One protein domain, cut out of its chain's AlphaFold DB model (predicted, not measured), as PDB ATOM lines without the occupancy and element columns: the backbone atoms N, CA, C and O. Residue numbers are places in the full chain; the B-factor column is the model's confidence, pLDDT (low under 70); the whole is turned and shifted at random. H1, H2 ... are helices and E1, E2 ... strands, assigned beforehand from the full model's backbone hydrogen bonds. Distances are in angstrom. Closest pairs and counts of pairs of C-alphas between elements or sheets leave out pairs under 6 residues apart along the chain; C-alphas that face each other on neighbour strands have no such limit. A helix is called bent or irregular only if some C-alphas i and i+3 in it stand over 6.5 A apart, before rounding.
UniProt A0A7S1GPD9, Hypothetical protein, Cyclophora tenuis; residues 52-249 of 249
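AT A GLANCE: This is residues 52 to 249 of the 249 residues of the protein "Hypothetical protein" of Cyclophora tenuis (UniProt A0A7S1GPD9). A short ribbon of two strands, E1 and E2, lies between two groups of helices: three long ones side by side, H2b, H7 and H8, with H7 between the other two, and a smaller lobe of H3, H4, H5 and H6. H1 and H2b meet near their first residues, 60 to 64 of H1 and 101 to 105 of H2b, and make a steep corner close to the bend between H2a and H2b, and a long loop, residues 176 to 199, leads from the small lobe back to H7. The printed part has 198 residues, with eight named helices and two named strands in the order E1 H1 H2 E2 H3 H4 H5 H6 H7 H8; the sheet, E1 beside E2, is parallel, and the class is mostly helix. The whole is compact, with a radius of gyration of the C-alphas of 18.9 A and spans of 60 by 47 by 33 A.

IN THESE COORDINATES: E1, residues 53 to 57, begins at C-alpha 53 (-116.101, 46.445, 40.406). H1 is residues 60 to 75, 22.2 A. H2, residues 87 to 115, was assigned as one helix by its hydrogen bonds but is bent, with C-alphas 96 and 99 8.3 A apart; its arms are H2a, residues 87 to 96, and H2b, residues 99 to 115, 24.2 A. E2 is residues 124 to 128, H3 129 to 133, H4 138 to 150, 18.3 A, and H5 154 to 158. H6, residues 163 to 175, is irregular, with C-alphas 164 and 167 7.1 A apart. H7 is residues 200 to 217, 25.8 A, and H8, residues 222 to 247, 37.7 A, ends at C-alpha 247 (-93.529, 76.710, 66.665).

HOW THE PARTS SIT: E1 and E2 are parallel at 23 degrees, with N 55 and O 125 2.9 A apart and N 127 and O 55 2.8 A apart, within hydrogen-bond range. E1, H1 and H2, and E2 form a strand-helix-strand unit, two parallel neighbour strands with helices between them along the chain, with a right-handed crossover. The closest C-alphas of E1 and H2b are Leu 55 and Trp 112, 7.3 A; of E2 and H4, Phe 125 and His 148, 6.8 A; of E2 and H8, Leu 126 and Gln 223, 7.1 A. H1 touches H2b, with residues 60 to 64 alone, at a steep tilt of 69 degrees, only just short of perpendicular; the closest C-alphas are Ile 64 and Glu 101, 6.8 A. H2b touches H7 at a shallow tilt of 13 degrees, the same way, closest at C-alphas Ile 102 and Thr 206, 6.9 A. H7 and H8 form a helical hairpin at 14 degrees, closest at C-alphas Leu 207 and Met 232, 5.9 A. H4 touches H6 at a steep tilt of 65 degrees, opposite ways, closest at C-alphas Val 139 and Pro 167, 5.9 A. H5 and H4 touch only at the corner, at C-alphas Ala 150 and Ala 157, 4.3 A. Each O i to N i+4 pair is within hydrogen-bond range in H2a, H2b, H3, H4, H5, H7 and H8; in H1 it is 11 of 12 and in H6 7 of 9.

THE WHOLE: The C-alphas farthest apart, of Asp 155 and Gln 249, are 62.8 A apart. The printed part has no cut. The links H1 to H2 and H6 to H7 are long. Residues 244 to 249, of which 244 to 247 belong to H8, stand free. Residues 178 to 188 and 249 have pLDDT under 70.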
ATOM      1  N   ARG A  52    -117.236  42.257  38.173       93.25
ATOM      2  CA  ARG A  52    -116.384  43.446  38.057       93.25
ATOM      3  C   ARG A  52    -116.802  44.531  39.042       93.25
ATOM      4  O   ARG A  52    -117.982  44.639  39.364       93.25
ATOM      5  N   ALA A  53    -115.859  45.363  39.466       94.69
ATOM      6  CA  ALA A  53    -116.101  46.445  40.406       94.69
ATOM      7  C   ALA A  53    -115.334  47.720  40.037       94.69
ATOM      8  O   ALA A  53    -114.211  47.681  39.536       94.69
ATOM      9  N   ILE A  54    -115.947  48.857  40.357       96.75
ATOM     10  CA  ILE A  54    -115.284  50.159  40.414       96.75
ATOM     11  C   ILE A  54    -115.186  50.527  41.890       96.75
ATOM     12  O   ILE A  54    -116.214  50.708  42.543       96.75
ATOM     13  N   LEU A  55    -113.965  50.633  42.407       96.75
ATOM     14  CA  LEU A  55    -113.705  51.031  43.785       96.75
ATOM     15  C   LEU A  55    -113.343  52.516  43.817       96.75
ATOM     16  O   LEU A  55    -112.218  52.893  43.493       96.75
ATOM     17  N   LEU A  56    -114.315  53.351  44.190       97.56
ATOM     18  CA  LEU A  56    -114.107  54.780  44.416       97.56
ATOM     19  C   LEU A  56    -113.422  54.984  45.772       97.56
ATOM     20  O   LEU A  56    -114.018  54.688  46.805       97.56
ATOM     21  N   VAL A  57    -112.199  55.511  45.772       97.75
ATOM     22  CA  VAL A  57    -111.414  55.754  46.991       97.75
ATOM     23  C   VAL A  57    -111.153  57.244  47.142       97.75
ATOM     24  O   VAL A  57    -110.804  57.910  46.176       97.75
ATOM     25  N   ARG A  58    -111.331  57.759  48.357       97.81
ATOM     26  CA  ARG A  58    -111.027  59.141  48.740       97.81
ATOM     27  C   ARG A  58    -110.032  59.129  49.898       97.81
ATOM     28  O   ARG A  58    -110.104  58.214  50.725       97.81
ATOM     29  N   ASN A  59    -109.167  60.140  49.979       98.06
ATOM     30  CA  ASN A  59    -108.193  60.304  51.059       98.06
ATOM     31  C   ASN A  59    -108.901  60.184  52.427       98.06
ATOM     32  O   ASN A  59    -109.933  60.837  52.624       98.06
ATOM     33  N   PRO A  60    -108.403  59.370  53.380       98.00
ATOM     34  CA  PRO A  60    -109.072  59.169  54.667       98.00
ATOM     35  C   PRO A  60    -109.230  60.466  55.477       98.00
ATOM     36  O   PRO A  60    -110.245  60.630  56.157       98.00
ATOM     37  N   LEU A  61    -108.303  61.424  55.339       96.94
ATOM     38  CA  LEU A  61    -108.383  62.736  55.995       96.94
ATOM     39  C   LEU A  61    -109.509  63.629  55.448       96.94
ATOM     40  O   LEU A  61    -109.846  64.645  56.046       96.94
ATOM     41  N   GLU A  62    -110.098  63.241  54.319       95.88
ATOM     42  CA  GLU A  62    -111.218  63.921  53.670       95.88
ATOM     43  C   GLU A  62    -112.509  63.092  53.736       95.88
ATOM     44  O   GLU A  62    -113.616  63.626  53.859       95.88
ATOM     45  N   ALA A  63    -112.382  61.767  53.672       96.19
ATOM     46  CA  ALA A  63    -113.495  60.832  53.716       96.19
ATOM     47  C   ALA A  63    -114.142  60.771  55.108       96.19
ATOM     48  O   ALA A  63    -115.367  60.852  55.207       96.19
ATOM     49  N   ILE A  64    -113.342  60.685  56.176       96.38
ATOM     50  CA  ILE A  64    -113.850  60.531  57.549       96.38
ATOM     51  C   ILE A  64    -114.633  61.770  58.008       96.38
ATOM     52  O   ILE A  64    -115.770  61.609  58.459       96.38
ATOM     53  N   PRO A  65    -114.149  63.015  57.831       95.50
ATOM     54  CA  PRO A  65    -114.966  64.180  58.157       95.50
ATOM     55  C   PRO A  65    -116.198  64.298  57.258       95.50
ATOM     56  O   PRO A  65    -117.261  64.742  57.692       95.50
ATOM     57  N   SER A  66    -116.108  63.881  55.990       93.44
ATOM     58  CA  SER A  66    -117.272  63.837  55.100       93.44
ATOM     59  C   SER A  66    -118.356  62.877  55.605       93.44
ATOM     60  O   SER A  66    -119.542  63.194  55.450       93.44
ATOM     61  N   TYR A  67    -117.961  61.751  56.205       94.00
ATOM     62  CA  TYR A  67    -118.856  60.806  56.872       94.00
ATOM     63  C   TYR A  67    -119.417  61.377  58.178       94.00
ATOM     64  O   TYR A  67    -120.630  61.350  58.366       94.00
ATOM     65  N   HIS A  68    -118.589  62.003  59.018       95.19
ATOM     66  CA  HIS A  68    -119.061  62.680  60.233       95.19
ATOM     67  C   HIS A  68    -120.135  63.727  59.940       95.19
ATOM     68  O   HIS A  68    -121.170  63.755  60.592       95.19
ATOM     69  N   ASN A  69    -119.944  64.538  58.901       94.56
ATOM     70  CA  ASN A  69    -120.966  65.483  58.463       94.56
ATOM     71  C   ASN A  69    -122.294  64.792  58.097       94.56
ATOM     72  O   ASN A  69    -123.352  65.354  58.342       94.56
ATOM     73  N   PHE A  70    -122.254  63.596  57.493       92.12
ATOM     74  CA  PHE A  70    -123.469  62.824  57.211       92.12
ATOM     75  C   PHE A  70    -124.135  62.347  58.508       92.12
ATOM     76  O   PHE A  70    -125.342  62.513  58.651       92.12
ATOM     77  N   VAL A  71    -123.357  61.827  59.463       92.69
ATOM     78  CA  VAL A  71    -123.856  61.436  60.795       92.69
ATOM     79  C   VAL A  71    -124.508  62.630  61.492       92.69
ATOM     80  O   VAL A  71    -125.661  62.544  61.903       92.69
ATOM     81  N   TYR A  72    -123.825  63.774  61.517       94.50
ATOM     82  CA  TYR A  72    -124.339  65.016  62.086       94.50
ATOM     83  C   TYR A  72    -125.648  65.461  61.419       94.50
ATOM     84  O   TYR A  72    -126.583  65.862  62.108       94.50
ATOM     85  N   GLU A  73    -125.742  65.376  60.088       93.12
ATOM     86  CA  GLU A  73    -126.980  65.675  59.360       93.12
ATOM     87  C   GLU A  73    -128.129  64.754  59.802       93.12
ATOM     88  O   GLU A  73    -129.219  65.255  60.073       93.12
ATOM     89  N   GLN A  74    -127.891  63.443  59.942       92.12
ATOM     90  CA  GLN A  74    -128.920  62.494  60.394       92.12
ATOM     91  C   GLN A  74    -129.363  62.761  61.836       92.12
ATOM     92  O   GLN A  74    -130.559  62.839  62.109       92.12
ATOM     93  N   GLU A  75    -128.412  62.936  62.754       93.50
ATOM     94  CA  GLU A  75    -128.683  63.140  64.183       93.50
ATOM     95  C   GLU A  75    -129.453  64.435  64.463       93.50
ATOM     96  O   GLU A  75    -130.189  64.521  65.443       93.50
ATOM     97  N   ASN A  76    -129.311  65.437  63.592       95.06
ATOM     98  CA  ASN A  76    -129.954  66.743  63.740       95.06
ATOM     99  C   ASN A  76    -131.160  66.933  62.802       95.06
ATOM    100  O   ASN A  76    -131.670  68.048  62.691       95.06
ATOM    101  N   GLY A  77    -131.610  65.881  62.106       93.94
ATOM    102  CA  GLY A  77    -132.751  65.955  61.186       93.94
ATOM    103  C   GLY A  77    -132.546  66.934  60.022       93.94
ATOM    104  O   GLY A  77    -133.504  67.540  59.540       93.94
ATOM    105  N   LEU A  78    -131.298  67.132  59.592       92.25
ATOM    106  CA  LEU A  78    -130.940  68.039  58.505       92.25
ATOM    107  C   LEU A  78    -131.031  67.332  57.151       92.25
ATOM    108  O   LEU A  78    -130.902  66.114  57.033       92.25
ATOM    109  N   LEU A  79    -131.210  68.121  56.091       89.50
ATOM    110  CA  LEU A  79    -131.203  67.593  54.729       89.50
ATOM    111  C   LEU A  79    -129.833  66.978  54.395       89.50
ATOM    112  O   LEU A  79    -128.788  67.548  54.719       89.50
ATOM    113  N   ASN A  80    -129.837  65.849  53.686       83.69
ATOM    114  CA  ASN A  80    -128.609  65.189  53.243       83.69
ATOM    115  C   ASN A  80    -127.741  66.138  52.403       83.69
ATOM    116  O   ASN A  80    -128.230  66.746  51.448       83.69
ATOM    117  N   HIS A  81    -126.445  66.201  52.719       85.94
ATOM    118  CA  HIS A  81    -125.458  67.053  52.048       85.94
ATOM    119  C   HIS A  81    -125.716  68.569  52.160       85.94
ATOM    120  O   HIS A  81    -125.265  69.329  51.299       85.94
ATOM    121  N   SER A  82    -126.411  69.019  53.208       87.12
ATOM    122  CA  SER A  82    -126.749  70.429  53.438       87.12
ATOM    123  C   SER A  82    -125.798  71.177  54.366       87.12
ATOM    124  O   SER A  82    -125.592  72.374  54.171       87.12
ATOM    125  N   THR A  83    -125.215  70.521  55.371       89.62
ATOM    126  CA  THR A  83    -124.582  71.215  56.503       89.62
ATOM    127  C   THR A  83    -123.280  70.548  56.910       89.62
ATOM    128  O   THR A  83    -123.195  69.325  57.007       89.62
ATOM    129  N   ARG A  84    -122.237  71.353  57.142       92.81
ATOM    130  CA  ARG A  84    -120.999  70.851  57.741       92.81
ATOM    131  C   ARG A  84    -121.150  70.911  59.248       92.81
ATOM    132  O   ARG A  84    -121.620  71.914  59.787       92.81
ATOM    133  N   ALA A  85    -120.717  69.855  59.914       93.81
ATOM    134  CA  ALA A  85    -120.692  69.823  61.356       93.81
ATOM    135  C   ALA A  85    -119.804  70.961  61.902       93.81
ATOM    136  O   ALA A  85    -118.733  71.253  61.359       93.81
ATOM    137  N   PRO A  86    -120.215  71.625  62.990       95.31
ATOM    138  CA  PRO A  86    -119.360  72.582  63.676       95.31
ATOM    139  C   PRO A  86    -118.047  71.942  64.156       95.31
ATOM    140  O   PRO A  86    -118.016  70.767  64.524       95.31
ATOM    141  N   VAL A  87    -116.976  72.741  64.252       95.56
ATOM    142  CA  VAL A  87    -115.644  72.276  64.698       95.56
ATOM    143  C   VAL A  87    -115.710  71.528  66.035       95.56
ATOM    144  O   VAL A  87    -115.077  70.490  66.190       95.56
ATOM    145  N   HIS A  88    -116.490  72.021  66.999       96.50
ATOM    146  CA  HIS A  88    -116.601  71.390  68.318       96.50
ATOM    147  C   HIS A  88    -117.284  70.011  68.261       96.50
ATOM    148  O   HIS A  88    -116.889  69.106  68.994       96.50
ATOM    149  N   ALA A  89    -118.277  69.837  67.381       97.06
ATOM    150  CA  ALA A  89    -118.954  68.560  67.175       97.06
ATOM    151  C   ALA A  89    -118.005  67.552  66.518       97.06
ATOM    152  O   ALA A  89    -117.937  66.399  66.943       97.06
ATOM    153  N   TRP A  90    -117.215  68.015  65.545       96.62
ATOM    154  CA  TRP A  90    -116.135  67.230  64.959       96.62
ATOM    155  C   TRP A  90    -115.096  66.809  65.999       96.62
ATOM    156  O   TRP A  90    -114.803  65.626  66.099       96.62
ATOM    157  N   ILE A  91    -114.554  67.740  66.795       97.56
ATOM    158  CA  ILE A  91    -113.510  67.430  67.787       97.56
ATOM    159  C   ILE A  91    -113.996  66.362  68.767       97.56
ATOM    160  O   ILE A  91    -113.260  65.412  69.033       97.56
ATOM    161  N   ARG A  92    -115.232  66.495  69.271       97.75
ATOM    162  CA  ARG A  92    -115.833  65.515  70.182       97.75
ATOM    163  C   ARG A  92    -115.895  64.132  69.537       97.75
ATOM    164  O   ARG A  92    -115.329  63.193  70.078       97.75
ATOM    165  N   TRP A  93    -116.527  64.035  68.369       97.44
ATOM    166  CA  TRP A  93    -116.715  62.760  67.678       97.44
ATOM    167  C   TRP A  93    -115.390  62.131  67.243       97.44
ATOM    168  O   TRP A  93    -115.154  60.947  67.453       97.44
ATOM    169  N   ARG A  94    -114.476  62.927  66.686       97.25
ATOM    170  CA  ARG A  94    -113.147  62.481  66.261       97.25
ATOM    171  C   ARG A  94    -112.379  61.876  67.432       97.25
ATOM    172  O   ARG A  94    -111.797  60.814  67.284       97.25
ATOM    173  N   ASN A  95    -112.372  62.530  68.591       97.81
ATOM    174  CA  ASN A  95    -111.650  62.008  69.752       97.81
ATOM    175  C   ASN A  95    -112.203  60.662  70.246       97.81
ATOM    176  O   ASN A  95    -111.461  59.904  70.856       97.81
ATOM    177  N   GLU A  96    -113.476  60.377  69.984       97.56
ATOM    178  CA  GLU A  96    -114.130  59.136  70.396       97.56
ATOM    179  C   GLU A  96    -113.992  58.014  69.353       97.56
ATOM    180  O   GLU A  96    -113.789  56.857  69.717       97.56
ATOM    181  N   PHE A  97    -114.065  58.338  68.058       96.88
ATOM    182  CA  PHE A  97    -114.235  57.337  66.998       96.88
ATOM    183  C   PHE A  97    -113.090  57.251  65.984       96.88
ATOM    184  O   PHE A  97    -113.112  56.357  65.140       96.88
ATOM    185  N   PHE A  98    -112.090  58.136  66.024       97.25
ATOM    186  CA  PHE A  98    -111.102  58.256  64.942       97.25
ATOM    187  C   PHE A  98    -110.404  56.940  64.574       97.25
ATOM    188  O   PHE A  98    -110.400  56.570  63.399       97.25
ATOM    189  N   ASP A  99    -109.867  56.213  65.555       97.50
ATOM    190  CA  ASP A  99    -109.129  54.968  65.311       97.50
ATOM    191  C   ASP A  99    -110.019  53.918  64.640       97.50
ATOM    192  O   ASP A  99    -109.634  53.280  63.657       97.50
ATOM    193  N   VAL A 100    -111.252  53.793  65.136       96.31
ATOM    194  CA  VAL A 100    -112.262  52.888  64.589       96.31
ATOM    195  C   VAL A 100    -112.560  53.260  63.137       96.31
ATOM    196  O   VAL A 100    -112.564  52.391  62.274       96.31
ATOM    197  N   GLU A 101    -112.752  54.538  62.832       96.44
ATOM    198  CA  GLU A 101    -113.118  55.014  61.491       96.44
ATOM    199  C   GLU A 101    -111.976  54.892  60.474       96.44
ATOM    200  O   GLU A 101    -112.211  54.518  59.322       96.44
ATOM    201  N   ILE A 102    -110.727  55.100  60.898       98.00
ATOM    202  CA  ILE A 102    -109.548  54.802  60.072       98.00
ATOM    203  C   ILE A 102    -109.486  53.307  59.753       98.00
ATOM    204  O   ILE A 102    -109.341  52.937  58.586       98.00
ATOM    205  N   GLN A 103    -109.658  52.432  60.747       96.94
ATOM    206  CA  GLN A 103    -109.643  50.986  60.502       96.94
ATOM    207  C   GLN A 103    -110.801  50.536  59.612       96.94
ATOM    208  O   GLN A 103    -110.636  49.651  58.776       96.94
ATOM    209  N   ARG A 104    -111.971  51.166  59.726       95.38
ATOM    210  CA  ARG A 104    -113.113  50.915  58.834       95.38
ATOM    211  C   ARG A 104    -112.778  51.257  57.386       95.38
ATOM    212  O   ARG A 104    -113.028  50.438  56.502       95.38
ATOM    213  N   TRP A 105    -112.154  52.410  57.151       97.19
ATOM    214  CA  TRP A 105    -111.684  52.807  55.823       97.19
ATOM    215  C   TRP A 105    -110.660  51.808  55.255       97.19
ATOM    216  O   TRP A 105    -110.811  51.351  54.119       97.19
ATOM    217  N   VAL A 106    -109.674  51.394  56.061       97.56
ATOM    218  CA  VAL A 106    -108.655  50.397  55.677       97.56
ATOM    219  C   VAL A 106    -109.304  49.060  55.318       97.56
ATOM    220  O   VAL A 106    -109.066  48.515  54.237       97.56
ATOM    221  N   ASN A 107    -110.169  48.550  56.194       95.62
ATOM    222  CA  ASN A 107    -110.851  47.273  56.013       95.62
ATOM    223  C   ASN A 107    -111.750  47.272  54.774       95.62
ATOM    224  O   ASN A 107    -111.806  46.266  54.065       95.62
ATOM    225  N   HIS A 108    -112.415  48.391  54.478       94.88
ATOM    226  CA  HIS A 108    -113.246  48.528  53.286       94.88
ATOM    227  C   HIS A 108    -112.422  48.361  52.001       94.88
ATOM    228  O   HIS A 108    -112.777  47.558  51.136       94.88
ATOM    229  N   ILE A 109    -111.286  49.057  51.889       96.31
ATOM    230  CA  ILE A 109    -110.393  48.940  50.724       96.31
ATOM    231  C   ILE A 109    -109.826  47.529  50.625       96.31
ATOM    232  O   ILE A 109    -109.886  46.908  49.563       96.31
ATOM    233  N   MET A 110    -109.316  47.004  51.739       95.38
ATOM    234  CA  MET A 110    -108.737  45.668  51.798       95.38
ATOM    235  C   MET A 110    -109.733  44.598  51.343       95.38
ATOM    236  O   MET A 110    -109.360  43.700  50.585       95.38
ATOM    237  N   TRP A 111    -110.996  44.702  51.755       94.31
ATOM    238  CA  TRP A 111    -112.035  43.755  51.370       94.31
ATOM    239  C   TRP A 111    -112.239  43.714  49.850       94.31
ATOM    240  O   TRP A 111    -112.169  42.639  49.248       94.31
ATOM    241  N   TRP A 112    -112.422  44.873  49.205       94.00
ATOM    242  CA  TRP A 112    -112.644  44.943  47.754       94.00
ATOM    243  C   TRP A 112    -111.427  44.489  46.953       94.00
ATOM    244  O   TRP A 112    -111.571  43.756  45.972       94.00
ATOM    245  N   ILE A 113    -110.229  44.861  47.397       93.94
ATOM    246  CA  ILE A 113    -108.972  44.454  46.765       93.94
ATOM    247  C   ILE A 113    -108.787  42.931  46.843       93.94
ATOM    248  O   ILE A 113    -108.495  42.290  45.833       93.94
ATOM    249  N   LYS A 114    -109.020  42.320  48.012       92.44
ATOM    250  CA  LYS A 114    -108.930  40.859  48.186       92.44
ATOM    251  C   LYS A 114    -110.014  40.112  47.402       92.44
ATOM    252  O   LYS A 114    -109.757  39.027  46.882       92.44
ATOM    253  N   ARG A 115    -111.217  40.683  47.275       91.44
ATOM    254  CA  ARG A 115    -112.337  40.082  46.526       91.44
ATOM    255  C   ARG A 115    -112.109  40.060  45.010       91.44
ATOM    256  O   ARG A 115    -112.619  39.151  44.335       91.44
ATOM    257  N   PHE A 116    -111.369  41.030  44.481       92.75
ATOM    258  CA  PHE A 116    -111.023  41.154  43.063       92.75
ATOM    259  C   PHE A 116    -109.502  41.200  42.891       92.75
ATOM    260  O   PHE A 116    -108.969  42.246  42.535       92.75
ATOM    261  N   PRO A 117    -108.799  40.086  43.154       87.62
ATOM    262  CA  PRO A 117    -107.346  40.087  43.238       87.62
ATOM    263  C   PRO A 117    -106.704  40.280  41.848       87.62
ATOM    264  O   PRO A 117    -107.373  40.053  40.833       87.62
ATOM    265  N   PRO A 118    -105.412  40.655  41.764       83.38
ATOM    266  CA  PRO A 118    -104.767  41.084  40.516       83.38
ATOM    267  C   PRO A 118    -104.815  40.038  39.401       83.38
ATOM    268  O   PRO A 118    -104.842  40.380  38.221       83.38
ATOM    269  N   GLN A 119    -104.859  38.755  39.774       84.38
ATOM    270  CA  GLN A 119    -104.939  37.631  38.841       84.38
ATOM    271  C   GLN A 119    -106.248  37.646  38.033       84.38
ATOM    272  O   GLN A 119    -106.305  37.080  36.945       84.38
ATOM    273  N   LYS A 120    -107.298  38.317  38.525       85.12
ATOM    274  CA  LYS A 120    -108.525  38.602  37.771       85.12
ATOM    275  C   LYS A 120    -108.362  39.918  37.015       85.12
ATOM    276  O   LYS A 120    -108.977  40.931  37.354       85.12
ATOM    277  N   GLN A 121    -107.496  39.908  36.003       78.75
ATOM    278  CA  GLN A 121    -107.150  41.106  35.243       78.75
ATOM    279  C   GLN A 121    -108.406  41.820  34.714       78.75
ATOM    280  O   GLN A 121    -109.289  41.209  34.117       78.75
ATOM    281  N   GLY A 122    -108.491  43.129  34.959       85.19
ATOM    282  CA  GLY A 122    -109.621  43.952  34.523       85.19
ATOM    283  C   GLY A 122    -110.903  43.793  35.348       85.19
ATOM    284  O   GLY A 122    -111.900  44.421  35.003       85.19
ATOM    285  N   ALA A 123    -110.905  43.014  36.435       92.81
ATOM    286  CA  ALA A 123    -112.082  42.857  37.291       92.81
ATOM    287  C   ALA A 123    -112.266  44.004  38.299       92.81
ATOM    288  O   ALA A 123    -113.384  44.240  38.742       92.81
ATOM    289  N   LEU A 124    -111.209  44.745  38.637       95.12
ATOM    290  CA  LEU A 124    -111.279  45.906  39.524       95.12
ATOM    291  C   LEU A 124    -110.721  47.146  38.833       95.12
ATOM    292  O   LEU A 124    -109.623  47.111  38.279       95.12
ATOM    293  N   PHE A 125    -111.464  48.246  38.899       96.44
ATOM    294  CA  PHE A 125    -110.987  49.572  38.532       96.44
ATOM    295  C   PHE A 125    -110.934  50.459  39.769       96.44
ATOM    296  O   PHE A 125    -111.965  50.754  40.375       96.44
ATOM    297  N   LEU A 126    -109.724  50.868  40.148       96.56
ATOM    298  CA  LEU A 126    -109.514  51.822  41.226       96.56
ATOM    299  C   LEU A 126    -109.777  53.231  40.692       96.56
ATOM    300  O   LEU A 126    -109.134  53.665  39.739       96.56
ATOM    301  N   LEU A 127    -110.719  53.933  41.309       97.62
ATOM    302  CA  LEU A 127    -111.128  55.276  40.927       97.62
ATOM    303  C   LEU A 127    -110.796  56.244  42.069       97.62
ATOM    304  O   LEU A 127    -111.552  56.314  43.038       97.62
ATOM    305  N   PRO A 128    -109.682  56.987  41.995       97.88
ATOM    306  CA  PRO A 128    -109.396  58.039  42.962       97.88
ATOM    307  C   PRO A 128    -110.424  59.165  42.832       97.88
ATOM    308  O   PRO A 128    -110.642  59.705  41.745       97.88
ATOM    309  N   PHE A 129    -111.072  59.518  43.937       97.56
ATOM    310  CA  PHE A 129    -112.065  60.586  43.979       97.56
ATOM    311  C   PHE A 129    -111.437  61.921  43.586       97.56
ATOM    312  O   PHE A 129    -112.026  62.658  42.799       97.56
ATOM    313  N   GLU A 130    -110.237  62.204  44.095       97.38
ATOM    314  CA  GLU A 130    -109.497  63.439  43.836       97.38
ATOM    315  C   GLU A 130    -109.209  63.612  42.340       97.38
ATOM    316  O   GLU A 130    -109.440  64.689  41.794       97.38
ATOM    317  N   ASP A 131    -108.815  62.536  41.653       97.88
ATOM    318  CA  ASP A 131    -108.556  62.570  40.209       97.88
ATOM    319  C   ASP A 131    -109.842  62.702  39.393       97.88
ATOM    320  O   ASP A 131    -109.837  63.294  38.318       97.88
ATOM    321  N   LEU A 132    -110.959  62.153  39.880       97.12
ATOM    322  CA  LEU A 132    -112.247  62.288  39.206       97.12
ATOM    323  C   LEU A 132    -112.763  63.726  39.272       97.12
ATOM    324  O   LEU A 132    -113.369  64.189  38.308       97.12
ATOM    325  N   VAL A 133    -112.569  64.426  40.391       95.31
ATOM    326  CA  VAL A 133    -113.114  65.779  40.591       95.31
ATOM    327  C   VAL A 133    -112.149  66.900  40.207       95.31
ATOM    328  O   VAL A 133    -112.578  68.054  40.176       95.31
ATOM    329  N   ALA A 134    -110.882  66.608  39.917       95.31
ATOM    330  CA  ALA A 134    -109.893  67.606  39.512       95.31
ATOM    331  C   ALA A 134    -110.099  68.079  38.064       95.31
ATOM    332  O   ALA A 134    -110.443  67.293  37.186       95.31
ATOM    333  N   ASP A 135    -109.848  69.364  37.800       95.31
ATOM    334  CA  ASP A 135    -110.033  69.952  36.462       95.31
ATOM    335  C   ASP A 135    -109.051  69.392  35.432       95.31
ATOM    336  O   ASP A 135    -109.391  69.223  34.264       95.31
ATOM    337  N   GLN A 136    -107.838  69.066  35.873       96.62
ATOM    338  CA  GLN A 136    -106.752  68.622  35.006       96.62
ATOM    339  C   GLN A 136    -106.875  67.144  34.624       96.62
ATOM    340  O   GLN A 136    -106.466  66.766  33.532       96.62
ATOM    341  N   THR A 137    -107.416  66.306  35.512       97.31
ATOM    342  CA  THR A 137    -107.432  64.842  35.343       97.31
ATOM    343  C   THR A 137    -108.840  64.253  35.241       97.31
ATOM    344  O   THR A 137    -108.986  63.104  34.825       97.31
ATOM    345  N   GLY A 138    -109.893  65.015  35.544       96.88
ATOM    346  CA  GLY A 138    -111.256  64.500  35.688       96.88
ATOM    347  C   GLY A 138    -111.832  63.844  34.436       96.88
ATOM    348  O   GLY A 138    -112.387  62.746  34.514       96.88
ATOM    349  N   VAL A 139    -111.661  64.465  33.265       97.88
ATOM    350  CA  VAL A 139    -112.150  63.909  31.988       97.88
ATOM    351  C   VAL A 139    -111.385  62.638  31.598       97.88
ATOM    352  O   VAL A 139    -111.987  61.682  31.106       97.88
ATOM    353  N   ASP A 140    -110.080  62.586  31.853       98.19
ATOM    354  CA  ASP A 140    -109.246  61.420  31.543       98.19
ATOM    355  C   ASP A 140    -109.525  60.252  32.498       98.19
ATOM    356  O   ASP A 140    -109.636  59.095  32.075       98.19
ATOM    357  N   THR A 141    -109.747  60.559  33.776       97.88
ATOM    358  CA  THR A 141    -110.232  59.613  34.782       97.88
ATOM    359  C   THR A 141    -111.606  59.062  34.394       97.88
ATOM    360  O   THR A 141    -111.821  57.845  34.425       97.88
ATOM    361  N   LEU A 142    -112.524  59.922  33.936       97.88
ATOM    362  CA  LEU A 142    -113.833  59.504  33.429       97.88
ATOM    363  C   LEU A 142    -113.703  58.584  32.208       97.88
ATOM    364  O   LEU A 142    -114.406  57.576  32.121       97.88
ATOM    365  N   ARG A 143    -112.785  58.890  31.284       97.94
ATOM    366  CA  ARG A 143    -112.519  58.047  30.110       97.94
ATOM    367  C   ARG A 143    -112.003  56.670  30.515       97.94
ATOM    368  O   ARG A 143    -112.464  55.662  29.986       97.94
ATOM    369  N   SER A 144    -111.105  56.617  31.491       97.44
ATOM    370  CA  SER A 144    -110.569  55.361  32.023       97.44
ATOM    371  C   SER A 144    -111.665  54.508  32.673       97.44
ATOM    372  O   SER A 144    -111.767  53.310  32.397       97.44
ATOM    373  N   MET A 145    -112.558  55.137  33.443       97.31
ATOM    374  CA  MET A 145    -113.748  54.486  33.995       97.31
ATOM    375  C   MET A 145    -114.674  53.953  32.889       97.31
ATOM    376  O   MET A 145    -115.147  52.818  32.971       97.31
ATOM    377  N   ALA A 146    -114.922  54.741  31.841       97.19
ATOM    378  CA  ALA A 146    -115.751  54.342  30.706       97.19
ATOM    379  C   ALA A 146    -115.169  53.131  29.956       97.19
ATOM    380  O   ALA A 146    -115.904  52.199  29.637       97.19
ATOM    381  N   ASN A 147    -113.850  53.088  29.754       96.69
ATOM    382  CA  ASN A 147    -113.163  51.943  29.148       96.69
ATOM    383  C   ASN A 147    -113.295  50.674  30.007       96.69
ATOM    384  O   ASN A 147    -113.493  49.568  29.490       96.69
ATOM    385  N   HIS A 148    -113.234  50.817  31.334       96.38
ATOM    386  CA  HIS A 148    -113.501  49.698  32.231       96.38
ATOM    387  C   HIS A 148    -114.953  49.205  32.116       96.38
ATOM    388  O   HIS A 148    -115.175  47.999  32.081       96.38
ATOM    389  N   LEU A 149    -115.940  50.096  32.009       95.31
ATOM    390  CA  LEU A 149    -117.338  49.698  31.794       95.31
ATOM    391  C   LEU A 149    -117.528  48.987  30.446       95.31
ATOM    392  O   LEU A 149    -118.115  47.908  30.400       95.31
ATOM    393  N   ALA A 150    -116.977  49.543  29.365       95.31
ATOM    394  CA  ALA A 150    -117.097  48.998  28.012       95.31
ATOM    395  C   ALA A 150    -116.494  47.590  27.881       95.31
ATOM    396  O   ALA A 150    -117.024  46.740  27.169       95.31
ATOM    397  N   SER A 151    -115.417  47.300  28.614       93.88
ATOM    398  CA  SER A 151    -114.825  45.955  28.633       93.88
ATOM    399  C   SER A 151    -115.651  44.925  29.416       93.88
ATOM    400  O   SER A 151    -115.291  43.749  29.431       93.88
ATOM    401  N   GLY A 152    -116.759  45.330  30.047       88.56
ATOM    402  CA  GLY A 152    -117.703  44.446  30.735       88.56
ATOM    403  C   GLY A 152    -118.560  43.574  29.811       88.56
ATOM    404  O   GLY A 152    -119.135  42.599  30.287       88.56
ATOM    405  N   GLY A 153    -118.633  43.879  28.512       89.12
ATOM    406  CA  GLY A 153    -119.353  43.068  27.527       89.12
ATOM    407  C   GLY A 153    -119.730  43.852  26.271       89.12
ATOM    408  O   GLY A 153    -119.809  45.080  26.302       89.12
ATOM    409  N   LYS A 154    -119.989  43.141  25.164       90.94
ATOM    410  CA  LYS A 154    -120.343  43.757  23.870       90.94
ATOM    411  C   LYS A 154    -121.609  44.612  23.951       90.94
ATOM    412  O   LYS A 154    -121.639  45.681  23.353       90.94
ATOM    413  N   ASP A 155    -122.594  44.174  24.731       90.06
ATOM    414  CA  ASP A 155    -123.849  44.908  24.911       90.06
ATOM    415  C   ASP A 155    -123.620  46.234  25.641       90.06
ATOM    416  O   ASP A 155    -124.162  47.259  25.261       90.06
ATOM    417  N   ILE A 156    -122.748  46.269  26.653       92.12
ATOM    418  CA  ILE A 156    -122.407  47.534  27.321       92.12
ATOM    419  C   ILE A 156    -121.641  48.436  26.351       92.12
ATOM    420  O   ILE A 156    -121.956  49.618  26.233       92.12
ATOM    421  N   ALA A 157    -120.659  47.874  25.639       94.31
ATOM    422  CA  ALA A 157    -119.827  48.607  24.694       94.31
ATOM    423  C   ALA A 157    -120.646  49.281  23.579       94.31
ATOM    424  O   ALA A 157    -120.351  50.421  23.226       94.31
ATOM    425  N   SER A 158    -121.684  48.619  23.056       94.50
ATOM    426  CA  SER A 158    -122.541  49.164  21.991       94.50
ATOM    427  C   SER A 158    -123.427  50.326  22.451       94.50
ATOM    428  O   SER A 158    -123.846  51.136  21.626       94.50
ATOM    429  N   HIS A 159    -123.680  50.439  23.756       95.00
ATOM    430  CA  HIS A 159    -124.460  51.520  24.357       95.00
ATOM    431  C   HIS A 159    -123.601  52.660  24.932       95.00
ATOM    432  O   HIS A 159    -124.143  53.646  25.442       95.00
ATOM    433  N   MET A 160    -122.271  52.560  24.858       97.19
ATOM    434  CA  MET A 160    -121.388  53.607  25.363       97.19
ATOM    435  C   MET A 160    -121.614  54.925  24.629       97.19
ATOM    436  O   MET A 160    -121.689  54.997  23.403       97.19
ATOM    437  N   THR A 161    -121.672  55.998  25.405       96.44
ATOM    438  CA  THR A 161    -121.762  57.347  24.870       96.44
ATOM    439  C   THR A 161    -120.457  57.702  24.155       96.44
ATOM    440  O   THR A 161    -119.386  57.372  24.671       96.44
ATOM    441  N   PRO A 162    -120.518  58.406  23.010       96.50
ATOM    442  CA  PRO A 162    -119.324  58.856  22.309       96.50
ATOM    443  C   PRO A 162    -118.398  59.705  23.192       96.50
ATOM    444  O   PRO A 162    -118.855  60.503  24.021       96.50
ATOM    445  N   THR A 163    -117.087  59.525  23.027       95.81
ATOM    446  CA  THR A 163    -116.063  60.097  23.918       95.81
ATOM    447  C   THR A 163    -116.006  61.622  23.848       95.81
ATOM    448  O   THR A 163    -115.670  62.263  24.845       95.81
ATOM    449  N   GLU A 164    -116.414  62.223  22.731       97.19
ATOM    450  CA  GLU A 164    -116.547  63.671  22.557       97.19
ATOM    451  C   GLU A 164    -117.565  64.303  23.519       97.19
ATOM    452  O   GLU A 164    -117.492  65.498  23.803       97.19
ATOM    453  N   ARG A 165    -118.490  63.513  24.083       97.19
ATOM    454  CA  ARG A 165    -119.461  63.990  25.079       97.19
ATOM    455  C   ARG A 165    -118.949  63.911  26.516       97.19
ATOM    456  O   ARG A 165    -119.609  64.435  27.415       97.19
ATOM    457  N   PHE A 166    -117.800  63.278  26.764       97.06
ATOM    458  CA  PHE A 166    -117.292  63.066  28.124       97.06
ATOM    459  C   PHE A 166    -117.026  64.368  28.887       97.06
ATOM    460  O   PHE A 166    -117.432  64.413  30.047       97.06
ATOM    461  N   PRO A 167    -116.463  65.439  28.290       96.75
ATOM    462  CA  PRO A 167    -116.327  66.720  28.986       96.75
ATOM    463  C   PRO A 167    -117.669  67.264  29.496       96.75
ATOM    464  O   PRO A 167    -117.782  67.654  30.652       96.75
ATOM    465  N   CYS A 168    -118.722  67.205  28.674       95.06
ATOM    466  CA  CYS A 168    -120.056  67.673  29.061       95.06
ATOM    467  C   CYS A 168    -120.685  66.801  30.160       95.06
ATOM    468  O   CYS A 168    -121.248  67.320  31.124       95.06
ATOM    469  N   ILE A 169    -120.563  65.473  30.051       95.25
ATOM    470  CA  ILE A 169    -121.029  64.538  31.088       95.25
ATOM    471  C   ILE A 169    -120.302  64.794  32.407       95.25
ATOM    472  O   ILE A 169    -120.928  64.804  33.468       95.25
ATOM    473  N   TRP A 170    -118.989  64.995  32.345       95.69
ATOM    474  CA  TRP A 170    -118.166  65.276  33.508       95.69
ATOM    475  C   TRP A 170    -118.587  66.587  34.179       95.69
ATOM    476  O   TRP A 170    -118.926  66.582  35.359       95.69
ATOM    477  N   GLU A 171    -118.717  67.678  33.431       92.94
ATOM    478  CA  GLU A 171    -119.216  68.952  33.963       92.94
ATOM    479  C   GLU A 171    -120.593  68.804  34.632       92.94
ATOM    480  O   GLU A 171    -120.814  69.205  35.779       92.94
ATOM    481  N   MET A 172    -121.525  68.133  33.958       90.94
ATOM    482  CA  MET A 172    -122.897  68.007  34.440       90.94
ATOM    483  C   MET A 172    -123.012  67.133  35.694       90.94
ATOM    484  O   MET A 172    -123.681  67.507  36.658       90.94
ATOM    485  N   PHE A 173    -122.377  65.960  35.700       90.38
ATOM    486  CA  PHE A 173    -122.572  64.953  36.748       90.38
ATOM    487  C   PHE A 173    -121.454  64.916  37.794       90.38
ATOM    488  O   PHE A 173    -121.689  64.423  38.899       90.38
ATOM    489  N   VAL A 174    -120.264  65.424  37.465       91.31
ATOM    490  CA  VAL A 174    -119.066  65.450  38.324       91.31
ATOM    491  C   VAL A 174    -118.669  66.862  38.742       91.31
ATOM    492  O   VAL A 174    -117.991  66.986  39.752       91.31
ATOM    493  N   LYS A 175    -119.164  67.935  38.120       87.88
ATOM    494  CA  LYS A 175    -119.077  69.293  38.701       87.88
ATOM    495  C   LYS A 175    -120.414  69.846  39.188       87.88
ATOM    496  O   LYS A 175    -120.430  70.738  40.035       87.88
ATOM    497  N   GLY A 176    -121.529  69.272  38.731       80.81
ATOM    498  CA  GLY A 176    -122.871  69.761  39.062       80.81
ATOM    499  C   GLY A 176    -123.262  71.005  38.257       80.81
ATOM    500  O   GLY A 176    -124.164  71.750  38.650       80.81
ATOM    501  N   ASN A 177    -122.580  71.236  37.132       79.06
ATOM    502  CA  ASN A 177    -122.832  72.343  36.222       79.06
ATOM    503  C   ASN A 177    -123.913  71.928  35.215       79.06
ATOM    504  O   ASN A 177    -123.624  71.445  34.121       79.06
ATOM    505  N   VAL A 178    -125.180  72.071  35.608       69.62
ATOM    506  CA  VAL A 178    -126.332  71.824  34.727       69.62
ATOM    507  C   VAL A 178    -126.678  73.126  33.987       69.62
ATOM    508  O   VAL A 178    -126.982  74.121  34.649       69.62
ATOM    509  N   PRO A 179    -126.648  73.163  32.639       62.41
ATOM    510  CA  PRO A 179    -127.022  74.355  31.879       62.41
ATOM    511  C   PRO A 179    -128.446  74.820  32.217       62.41
ATOM    512  O   PRO A 179    -129.383  74.028  32.171       62.41
ATOM    513  N   GLY A 180    -128.612  76.103  32.549       60.69
ATOM    514  CA  GLY A 180    -129.916  76.696  32.881       60.69
ATOM    515  C   GLY A 180    -130.359  76.542  34.343       60.69
ATOM    516  O   GLY A 180    -131.310  77.203  34.753       60.69
ATOM    517  N   GLU A 181    -129.650  75.761  35.160       57.78
ATOM    518  CA  GLU A 181    -129.816  75.759  36.615       57.78
ATOM    519  C   GLU A 181    -128.664  76.540  37.263       57.78
ATOM    520  O   GLU A 181    -127.521  76.483  36.804       57.78
ATOM    521  N   LYS A 182    -128.928  77.274  38.356       51.97
ATOM    522  CA  LYS A 182    -127.829  77.777  39.198       51.97
ATOM    523  C   LYS A 182    -126.997  76.563  39.600       51.97
ATOM    524  O   LYS A 182    -127.560  75.652  40.203       51.97
ATOM    525  N   ALA A 183    -125.708  76.566  39.245       48.41
ATOM    526  CA  ALA A 183    -124.785  75.458  39.475       48.41
ATOM    527  C   ALA A 183    -125.042  74.838  40.851       48.41
ATOM    528  O   ALA A 183    -124.765  75.452  41.888       48.41
ATOM    529  N   ARG A 184    -125.597  73.623  40.868       46.97
ATOM    530  CA  ARG A 184    -125.719  72.824  42.085       46.97
ATOM    531  C   ARG A 184    -124.340  72.238  42.333       46.97
ATOM    532  O   ARG A 184    -124.110  71.054  42.113       46.97
ATOM    533  N   ARG A 185    -123.399  73.106  42.716       45.47
ATOM    534  CA  ARG A 185    -122.051  72.703  43.103       45.47
ATOM    535  C   ARG A 185    -122.182  71.592  44.142       45.47
ATOM    536  O   ARG A 185    -122.991  71.707  45.067       45.47
ATOM    537  N   HIS A 186    -121.411  70.523  43.961       48.84
ATOM    538  CA  HIS A 186    -121.323  69.395  44.891       48.84
ATOM    539  C   HIS A 186    -121.360  69.838  46.335       48.84
ATOM    540  O   HIS A 186    -120.593  70.727  46.691       48.84
ATOM    541  N   SER A 187    -122.250  69.211  47.112       52.47
ATOM    542  CA  SER A 187    -122.416  69.367  48.561       52.47
ATOM    543  C   SER A 187    -121.762  70.643  49.101       52.47
ATOM    544  O   SER A 187    -120.788  70.573  49.859       52.47
ATOM    545  N   HIS A 188    -122.241  71.824  48.688       58.12
ATOM    546  CA  HIS A 188    -121.905  73.052  49.400       58.12
ATOM    547  C   HIS A 188    -122.682  72.997  50.704       58.12
ATOM    548  O   HIS A 188    -123.718  73.627  50.886       58.12
ATOM    549  N   ARG A 189    -122.173  72.150  51.592       75.12
ATOM    550  CA  ARG A 189    -122.592  72.090  52.964       75.12
ATOM    551  C   ARG A 189    -122.298  73.465  53.549       75.12
ATOM    552  O   ARG A 189    -121.152  73.919  53.501       75.12
ATOM    553  N   SER A 190    -123.324  74.167  54.004       78.19
ATOM    554  CA  SER A 190    -123.147  75.455  54.670       78.19
ATOM    555  C   SER A 190    -122.585  75.257  56.077       78.19
ATOM    556  O   SER A 190    -122.769  74.198  56.680       78.19
ATOM    557  N   GLY A 191    -121.918  76.285  56.603       79.94
ATOM    558  CA  GLY A 191    -121.307  76.239  57.932       79.94
ATOM    559  C   GLY A 191    -120.071  75.340  57.999       79.94
ATOM    560  O   GLY A 191    -119.556  74.906  56.962       79.94
ATOM    561  N   GLY A 192    -119.617  75.100  59.236       79.00
ATOM    562  CA  GLY A 192    -118.428  74.313  59.581       79.00
ATOM    563  C   GLY A 192    -117.135  74.787  58.901       79.00
ATOM    564  O   GLY A 192    -117.144  75.709  58.083       79.00
ATOM    565  N   PRO A 193    -115.988  74.190  59.241       84.56
ATOM    566  CA  PRO A 193    -114.753  74.479  58.534       84.56
ATOM    567  C   PRO A 193    -114.711  73.721  57.193       84.56
ATOM    568  O   PRO A 193    -115.336  72.669  57.032       84.56
ATOM    569  N   SER A 194    -113.963  74.237  56.217       80.62
ATOM    570  CA  SER A 194    -113.631  73.485  54.997       80.62
ATOM    571  C   SER A 194    -112.618  72.376  55.264       80.62
ATOM    572  O   SER A 194    -112.641  71.362  54.576       80.62
ATOM    573  N   GLU A 195    -111.774  72.566  56.277       84.31
ATOM    574  CA  GLU A 195    -110.743  71.630  56.706       84.31
ATOM    575  C   GLU A 195    -110.907  71.323  58.190       84.31
ATOM    576  O   GLU A 195    -111.078  72.214  59.022       84.31
ATOM    577  N   TYR A 196    -110.860  70.042  58.530       88.25
ATOM    578  CA  TYR A 196    -111.069  69.598  59.895       88.25
ATOM    579  C   TYR A 196    -109.732  69.398  60.611       88.25
ATOM    580  O   TYR A 196    -108.837  68.756  60.059       88.25
ATOM    581  N   PRO A 197    -109.570  69.926  61.840       94.31
ATOM    582  CA  PRO A 197    -108.321  69.783  62.568       94.31
ATOM    583  C   PRO A 197    -108.101  68.326  62.985       94.31
ATOM    584  O   PRO A 197    -109.043  67.631  63.388       94.31
ATOM    585  N   TYR A 198    -106.839  67.905  62.976       96.75
ATOM    586  CA  TYR A 198    -106.343  66.622  63.477       96.75
ATOM    587  C   TYR A 198    -105.216  66.863  64.479       96.75
ATOM    588  O   TYR A 198    -104.524  67.877  64.398       96.75
ATOM    589  N   THR A 199    -105.042  65.957  65.439       96.94
ATOM    590  CA  THR A 199    -103.865  65.963  66.316       96.94
ATOM    591  C   THR A 199    -102.669  65.319  65.618       96.94
ATOM    592  O   THR A 199    -102.823  64.583  64.641       96.94
ATOM    593  N   GLN A 200    -101.470  65.560  66.148       97.19
ATOM    594  CA  GLN A 200    -100.253  64.919  65.655       97.19
ATOM    595  C   GLN A 200    -100.354  63.384  65.707       97.19
ATOM    596  O   GLN A 200    -100.017  62.716  64.731       97.19
ATOM    597  N   ASP A 201    -100.888  62.835  66.801       98.12
ATOM    598  CA  ASP A 201    -101.064  61.389  66.980       98.12
ATOM    599  C   ASP A 201    -102.027  60.792  65.950       98.12
ATOM    600  O   ASP A 201    -101.759  59.737  65.385       98.12
ATOM    601  N   GLN A 202    -103.111  61.499  65.624       98.38
ATOM    602  CA  GLN A 202    -104.078  61.063  64.614       98.38
ATOM    603  C   GLN A 202    -103.472  61.040  63.206       98.38
ATOM    604  O   GLN A 202    -103.732  60.124  62.418       98.38
ATOM    605  N   LEU A 203    -102.634  62.026  62.880       98.50
ATOM    606  CA  LEU A 203    -101.909  62.050  61.610       98.50
ATOM    607  C   LEU A 203    -100.866  60.925  61.547       98.50
ATOM    608  O   LEU A 203    -100.771  60.248  60.524       98.50
ATOM    609  N   ASN A 204    -100.140  60.668  62.639       98.44
ATOM    610  CA  ASN A 204     -99.210  59.538  62.733       98.44
ATOM    611  C   ASN A 204     -99.940  58.198  62.557       98.44
ATOM    612  O   ASN A 204     -99.539  57.385  61.728       98.44
ATOM    613  N   TYR A 205    -101.066  58.006  63.245       98.56
ATOM    614  CA  TYR A 205    -101.877  56.795  63.131       98.56
ATOM    615  C   TYR A 205    -102.420  56.577  61.711       98.56
ATOM    616  O   TYR A 205    -102.437  55.451  61.203       98.56
ATOM    617  N   THR A 206    -102.824  57.655  61.031       98.62
ATOM    618  CA  THR A 206    -103.238  57.594  59.618       98.62
ATOM    619  C   THR A 206    -102.087  57.136  58.734       98.62
ATOM    620  O   THR A 206    -102.265  56.238  57.911       98.62
ATOM    621  N   LEU A 207    -100.903  57.726  58.913       98.62
ATOM    622  CA  LEU A 207     -99.713  57.382  58.143       98.62
ATOM    623  C   LEU A 207     -99.335  55.910  58.329       98.62
ATOM    624  O   LEU A 207     -99.175  55.196  57.342       98.62
ATOM    625  N   GLU A 208     -99.267  55.436  59.572       98.69
ATOM    626  CA  GLU A 208     -98.985  54.032  59.882       98.69
ATOM    627  C   GLU A 208    -100.016  53.090  59.250       98.69
ATOM    628  O   GLU A 208     -99.664  52.029  58.729       98.69
ATOM    629  N   SER A 209    -101.294  53.471  59.265       98.69
ATOM    630  CA  SER A 209    -102.375  52.683  58.664       98.69
ATOM    631  C   SER A 209    -102.242  52.595  57.140       98.69
ATOM    632  O   SER A 209    -102.404  51.516  56.568       98.69
ATOM    633  N   LEU A 210    -101.889  53.700  56.474       98.69
ATOM    634  CA  LEU A 210    -101.630  53.730  55.030       98.69
ATOM    635  C   LEU A 210    -100.386  52.914  54.655       98.69
ATOM    636  O   LEU A 210    -100.430  52.155  53.686       98.69
ATOM    637  N   GLN A 211     -99.310  53.016  55.439       98.62
ATOM    638  CA  GLN A 211     -98.081  52.243  55.241       98.62
ATOM    639  C   GLN A 211     -98.340  50.742  55.369       98.62
ATOM    640  O   GLN A 211     -97.934  49.977  54.497       98.62
ATOM    641  N   LYS A 212     -99.065  50.313  56.409       98.38
ATOM    642  CA  LYS A 212     -99.455  48.906  56.595       98.38
ATOM    643  C   LYS A 212    -100.285  48.399  55.416       98.38
ATOM    644  O   LYS A 212     -99.976  47.348  54.858       98.38
ATOM    645  N   LEU A 213    -101.279  49.174  54.977       97.81
ATOM    646  CA  LEU A 213    -102.108  48.821  53.823       97.81
ATOM    647  C   LEU A 213    -101.283  48.703  52.529       97.81
ATOM    648  O   LEU A 213    -101.503  47.793  51.728       97.81
ATOM    649  N   GLN A 214    -100.312  49.596  52.326       97.69
ATOM    650  CA  GLN A 214     -99.410  49.537  51.179       97.69
ATOM    651  C   GLN A 214     -98.468  48.333  51.245       97.69
ATOM    652  O   GLN A 214     -98.246  47.689  50.223       97.69
ATOM    653  N   GLN A 215     -97.925  48.012  52.418       97.62
ATOM    654  CA  GLN A 215     -97.080  46.833  52.607       97.62
ATOM    655  C   GLN A 215     -97.856  45.546  52.307       97.62
ATOM    656  O   GLN A 215     -97.328  44.652  51.653       97.62
ATOM    657  N   GLU A 216     -99.118  45.472  52.733       96.69
ATOM    658  CA  GLU A 216     -99.951  44.285  52.541       96.69
ATOM    659  C   GLU A 216    -100.435  44.118  51.091       96.69
ATOM    660  O   GLU A 216    -100.420  43.009  50.556       96.69
ATOM    661  N   LEU A 217    -100.874  45.201  50.436       95.12
ATOM    662  CA  LEU A 217    -101.581  45.119  49.146       95.12
ATOM    663  C   LEU A 217    -100.846  45.789  47.977       95.12
ATOM    664  O   LEU A 217    -101.132  45.491  46.814       95.12
ATOM    665  N   GLY A 218     -99.912  46.697  48.251       90.56
ATOM    666  CA  GLY A 218     -99.304  47.578  47.252       90.56
ATOM    667  C   GLY A 218     -98.485  46.842  46.196       90.56
ATOM    668  O   GLY A 218     -98.545  47.211  45.025       90.56
ATOM    669  N   ALA A 219     -97.785  45.765  46.570       90.81
ATOM    670  CA  ALA A 219     -97.007  44.959  45.625       90.81
ATOM    671  C   ALA A 219     -97.889  44.284  44.556       90.81
ATOM    672  O   ALA A 219     -97.473  44.139  43.409       90.81
ATOM    673  N   GLY A 220     -99.120  43.902  44.917       90.25
ATOM    674  CA  GLY A 220    -100.081  43.294  43.993       90.25
ATOM    675  C   GLY A 220    -100.872  44.308  43.161       90.25
ATOM    676  O   GLY A 220    -101.381  43.957  42.100       90.25
ATOM    677  N   PHE A 221    -100.967  45.562  43.613       92.06
ATOM    678  CA  PHE A 221    -101.762  46.612  42.973       92.06
ATOM    679  C   PHE A 221    -100.963  47.914  42.819       92.06
ATOM    680  O   PHE A 221    -101.073  48.806  43.664       92.06
ATOM    681  N   PRO A 222    -100.226  48.094  41.705       93.44
ATOM    682  CA  PRO A 222     -99.430  49.301  41.471       93.44
ATOM    683  C   PRO A 222    -100.244  50.598  41.552       93.44
ATOM    684  O   PRO A 222     -99.800  51.567  42.157       93.44
ATOM    685  N   GLN A 223    -101.473  50.595  41.021       93.44
ATOM    686  CA  GLN A 223    -102.384  51.747  41.090       93.44
ATOM    687  C   GLN A 223    -102.744  52.115  42.537       93.44
ATOM    688  O   GLN A 223    -102.777  53.295  42.879       93.44
ATOM    689  N   LEU A 224    -102.972  51.111  43.395       95.62
ATOM    690  CA  LEU A 224    -103.215  51.332  44.820       95.62
ATOM    691  C   LEU A 224    -101.954  51.864  45.499       95.62
ATOM    692  O   LEU A 224    -102.043  52.819  46.257       95.62
ATOM    693  N   SER A 225    -100.782  51.304  45.195       96.88
ATOM    694  CA  SER A 225     -99.510  51.782  45.746       96.88
ATOM    695  C   SER A 225     -99.261  53.258  45.415       96.88
ATOM    696  O   SER A 225     -98.983  54.055  46.309       96.88
ATOM    697  N   SER A 226     -99.447  53.658  44.152       97.12
ATOM    698  CA  SER A 226     -99.349  55.061  43.735       97.12
ATOM    699  C   SER A 226    -100.368  55.952  44.446       97.12
ATOM    700  O   SER A 226    -100.029  57.066  44.845       97.12
ATOM    701  N   LEU A 227    -101.603  55.476  44.639       97.81
ATOM    702  CA  LEU A 227    -102.631  56.224  45.362       97.81
ATOM    703  C   LEU A 227    -102.267  56.420  46.839       97.81
ATOM    704  O   LEU A 227    -102.310  57.546  47.331       97.81
ATOM    705  N   LEU A 228    -101.871  55.349  47.530       98.38
ATOM    706  CA  LEU A 228    -101.497  55.395  48.943       98.38
ATOM    707  C   LEU A 228    -100.272  56.284  49.167       98.38
ATOM    708  O   LEU A 228    -100.266  57.059  50.117       98.38
ATOM    709  N   ASN A 229     -99.288  56.260  48.263       98.56
ATOM    710  CA  ASN A 229     -98.144  57.173  48.315       98.56
ATOM    711  C   ASN A 229     -98.566  58.644  48.299       98.56
ATOM    712  O   ASN A 229     -98.057  59.424  49.102       98.56
ATOM    713  N   ARG A 230     -99.516  59.023  47.434       98.25
ATOM    714  CA  ARG A 230    -100.052  60.394  47.417       98.25
ATOM    715  C   ARG A 230    -100.743  60.742  48.733       98.25
ATOM    716  O   ARG A 230    -100.450  61.775  49.317       98.25
ATOM    717  N   TYR A 231    -101.586  59.853  49.257       98.56
ATOM    718  CA  TYR A 231    -102.264  60.110  50.531       98.56
ATOM    719  C   TYR A 231    -101.293  60.218  51.710       98.56
ATOM    720  O   TYR A 231    -101.504  61.043  52.594       98.56
ATOM    721  N   MET A 232    -100.210  59.439  51.729       98.75
ATOM    722  CA  MET A 232     -99.162  59.585  52.743       98.75
ATOM    723  C   MET A 232     -98.436  60.931  52.629       98.75
ATOM    724  O   MET A 232     -98.166  61.552  53.654       98.75
ATOM    725  N   GLN A 233     -98.169  61.417  51.411       98.56
ATOM    726  CA  GLN A 233     -97.608  62.758  51.197       98.56
ATOM    727  C   GLN A 233     -98.545  63.852  51.723       98.56
ATOM    728  O   GLN A 233     -98.080  64.774  52.392       98.56
ATOM    729  N   ASP A 234     -99.857  63.722  51.502       97.62
ATOM    730  CA  ASP A 234    -100.853  64.658  52.040       97.62
ATOM    731  C   ASP A 234    -100.857  64.669  53.579       97.62
ATOM    732  O   ASP A 234    -100.951  65.730  54.204       97.62
ATOM    733  N   VAL A 235    -100.741  63.493  54.209       98.25
ATOM    734  CA  VAL A 235    -100.654  63.364  55.674       98.25
ATOM    735  C   VAL A 235     -99.390  64.048  56.197       98.25
ATOM    736  O   VAL A 235     -99.468  64.817  57.155       98.25
ATOM    737  N   GLU A 236     -98.237  63.817  55.564       98.25
ATOM    738  CA  GLU A 236     -96.975  64.447  55.969       98.25
ATOM    739  C   GLU A 236     -97.001  65.967  55.792       98.25
ATOM    740  O   GLU A 236     -96.592  66.694  56.696       98.25
ATOM    741  N   ALA A 237     -97.573  66.469  54.694       96.88
ATOM    742  CA  ALA A 237     -97.737  67.905  54.484       96.88
ATOM    743  C   ALA A 237     -98.555  68.559  55.613       96.88
ATOM    744  O   ALA A 237     -98.182  69.620  56.123       96.88
ATOM    745  N   ARG A 238     -99.633  67.904  56.071       96.06
ATOM    746  CA  ARG A 238    -100.433  68.388  57.211       96.06
ATOM    747  C   ARG A 238     -99.681  68.326  58.534       96.06
ATOM    748  O   ARG A 238     -99.819  69.245  59.338       96.06
ATOM    749  N   LYS A 239     -98.869  67.290  58.758       96.12
ATOM    750  CA  LYS A 239     -98.000  67.204  59.945       96.12
ATOM    751  C   LYS A 239     -97.009  68.365  59.973       96.12
ATOM    752  O   LYS A 239     -96.901  69.045  60.991       96.12
ATOM    753  N   SER A 240     -96.336  68.643  58.856       95.38
ATOM    754  CA  SER A 240     -95.403  69.772  58.751       95.38
ATOM    755  C   SER A 240     -96.089  71.115  59.009       95.38
ATOM    756  O   SER A 240     -95.552  71.941  59.747       95.38
ATOM    757  N   ALA A 241     -97.292  71.322  58.465       94.00
ATOM    758  CA  ALA A 241     -98.071  72.537  58.701       94.00
ATOM    759  C   ALA A 241     -98.467  72.706  60.181       94.00
ATOM    760  O   ALA A 241     -98.381  73.810  60.718       94.00
ATOM    761  N   LEU A 242     -98.851  71.618  60.860       92.69
ATOM    762  CA  LEU A 242     -99.197  71.639  62.283       92.69
ATOM    763  C   LEU A 242     -97.992  72.010  63.160       92.69
ATOM    764  O   LEU A 242     -98.120  72.855  64.043       92.69
ATOM    765  N   VAL A 243     -96.819  71.428  62.892       91.38
ATOM    766  CA  VAL A 243     -95.578  71.747  63.621       91.38
ATOM    767  C   VAL A 243     -95.190  73.215  63.441       91.38
ATOM    768  O   VAL A 243     -94.860  73.882  64.420       91.38
ATOM    769  N   ALA A 244     -95.276  73.741  62.214       90.19
ATOM    770  CA  ALA A 244     -94.979  75.145  61.937       90.19
ATOM    771  C   ALA A 244     -95.918  76.102  62.693       90.19
ATOM    772  O   ALA A 244     -95.478  77.140  63.180       90.19
ATOM    773  N   LEU A 245     -97.197  75.735  62.828       87.31
ATOM    774  CA  LEU A 245     -98.184  76.529  63.557       87.31
ATOM    775  C   LEU A 245     -97.927  76.542  65.071       87.31
ATOM    776  O   LEU A 245     -98.118  77.577  65.700       87.31
ATOM    777  N   VAL A 246     -97.467  75.427  65.646       85.69
ATOM    778  CA  VAL A 246     -97.107  75.338  67.074       85.69
ATOM    779  C   VAL A 246     -95.801  76.077  67.376       85.69
ATOM    780  O   VAL A 246     -95.692  76.705  68.419       85.69
ATOM    781  N   ALA A 247     -94.818  76.037  66.473       80.19
ATOM    782  CA  ALA A 247     -93.529  76.710  66.665       80.19
ATOM    783  C   ALA A 247     -93.588  78.242  66.496       80.19
ATOM    784  O   ALA A 247     -92.657  78.936  66.897       80.19
ATOM    785  N   GLY A 248     -94.645  78.762  65.862       75.19
ATOM    786  CA  GLY A 248     -94.873  80.197  65.665       75.19
ATOM    787  C   GLY A 248     -95.727  80.874  66.748       75.19
ATOM    788  O   GLY A 248     -96.026  82.059  66.598       75.19
ATOM    789  N   GLN A 249     -96.150  80.134  67.778       57.91
ATOM    790  CA  GLN A 249     -96.887  80.623  68.955       57.91
ATOM    791  C   GLN A 249     -95.957  80.737  70.162       57.91
ATOM    792  O   GLN A 249     -96.161  81.690  70.946       57.91
TER     793      GLN A 249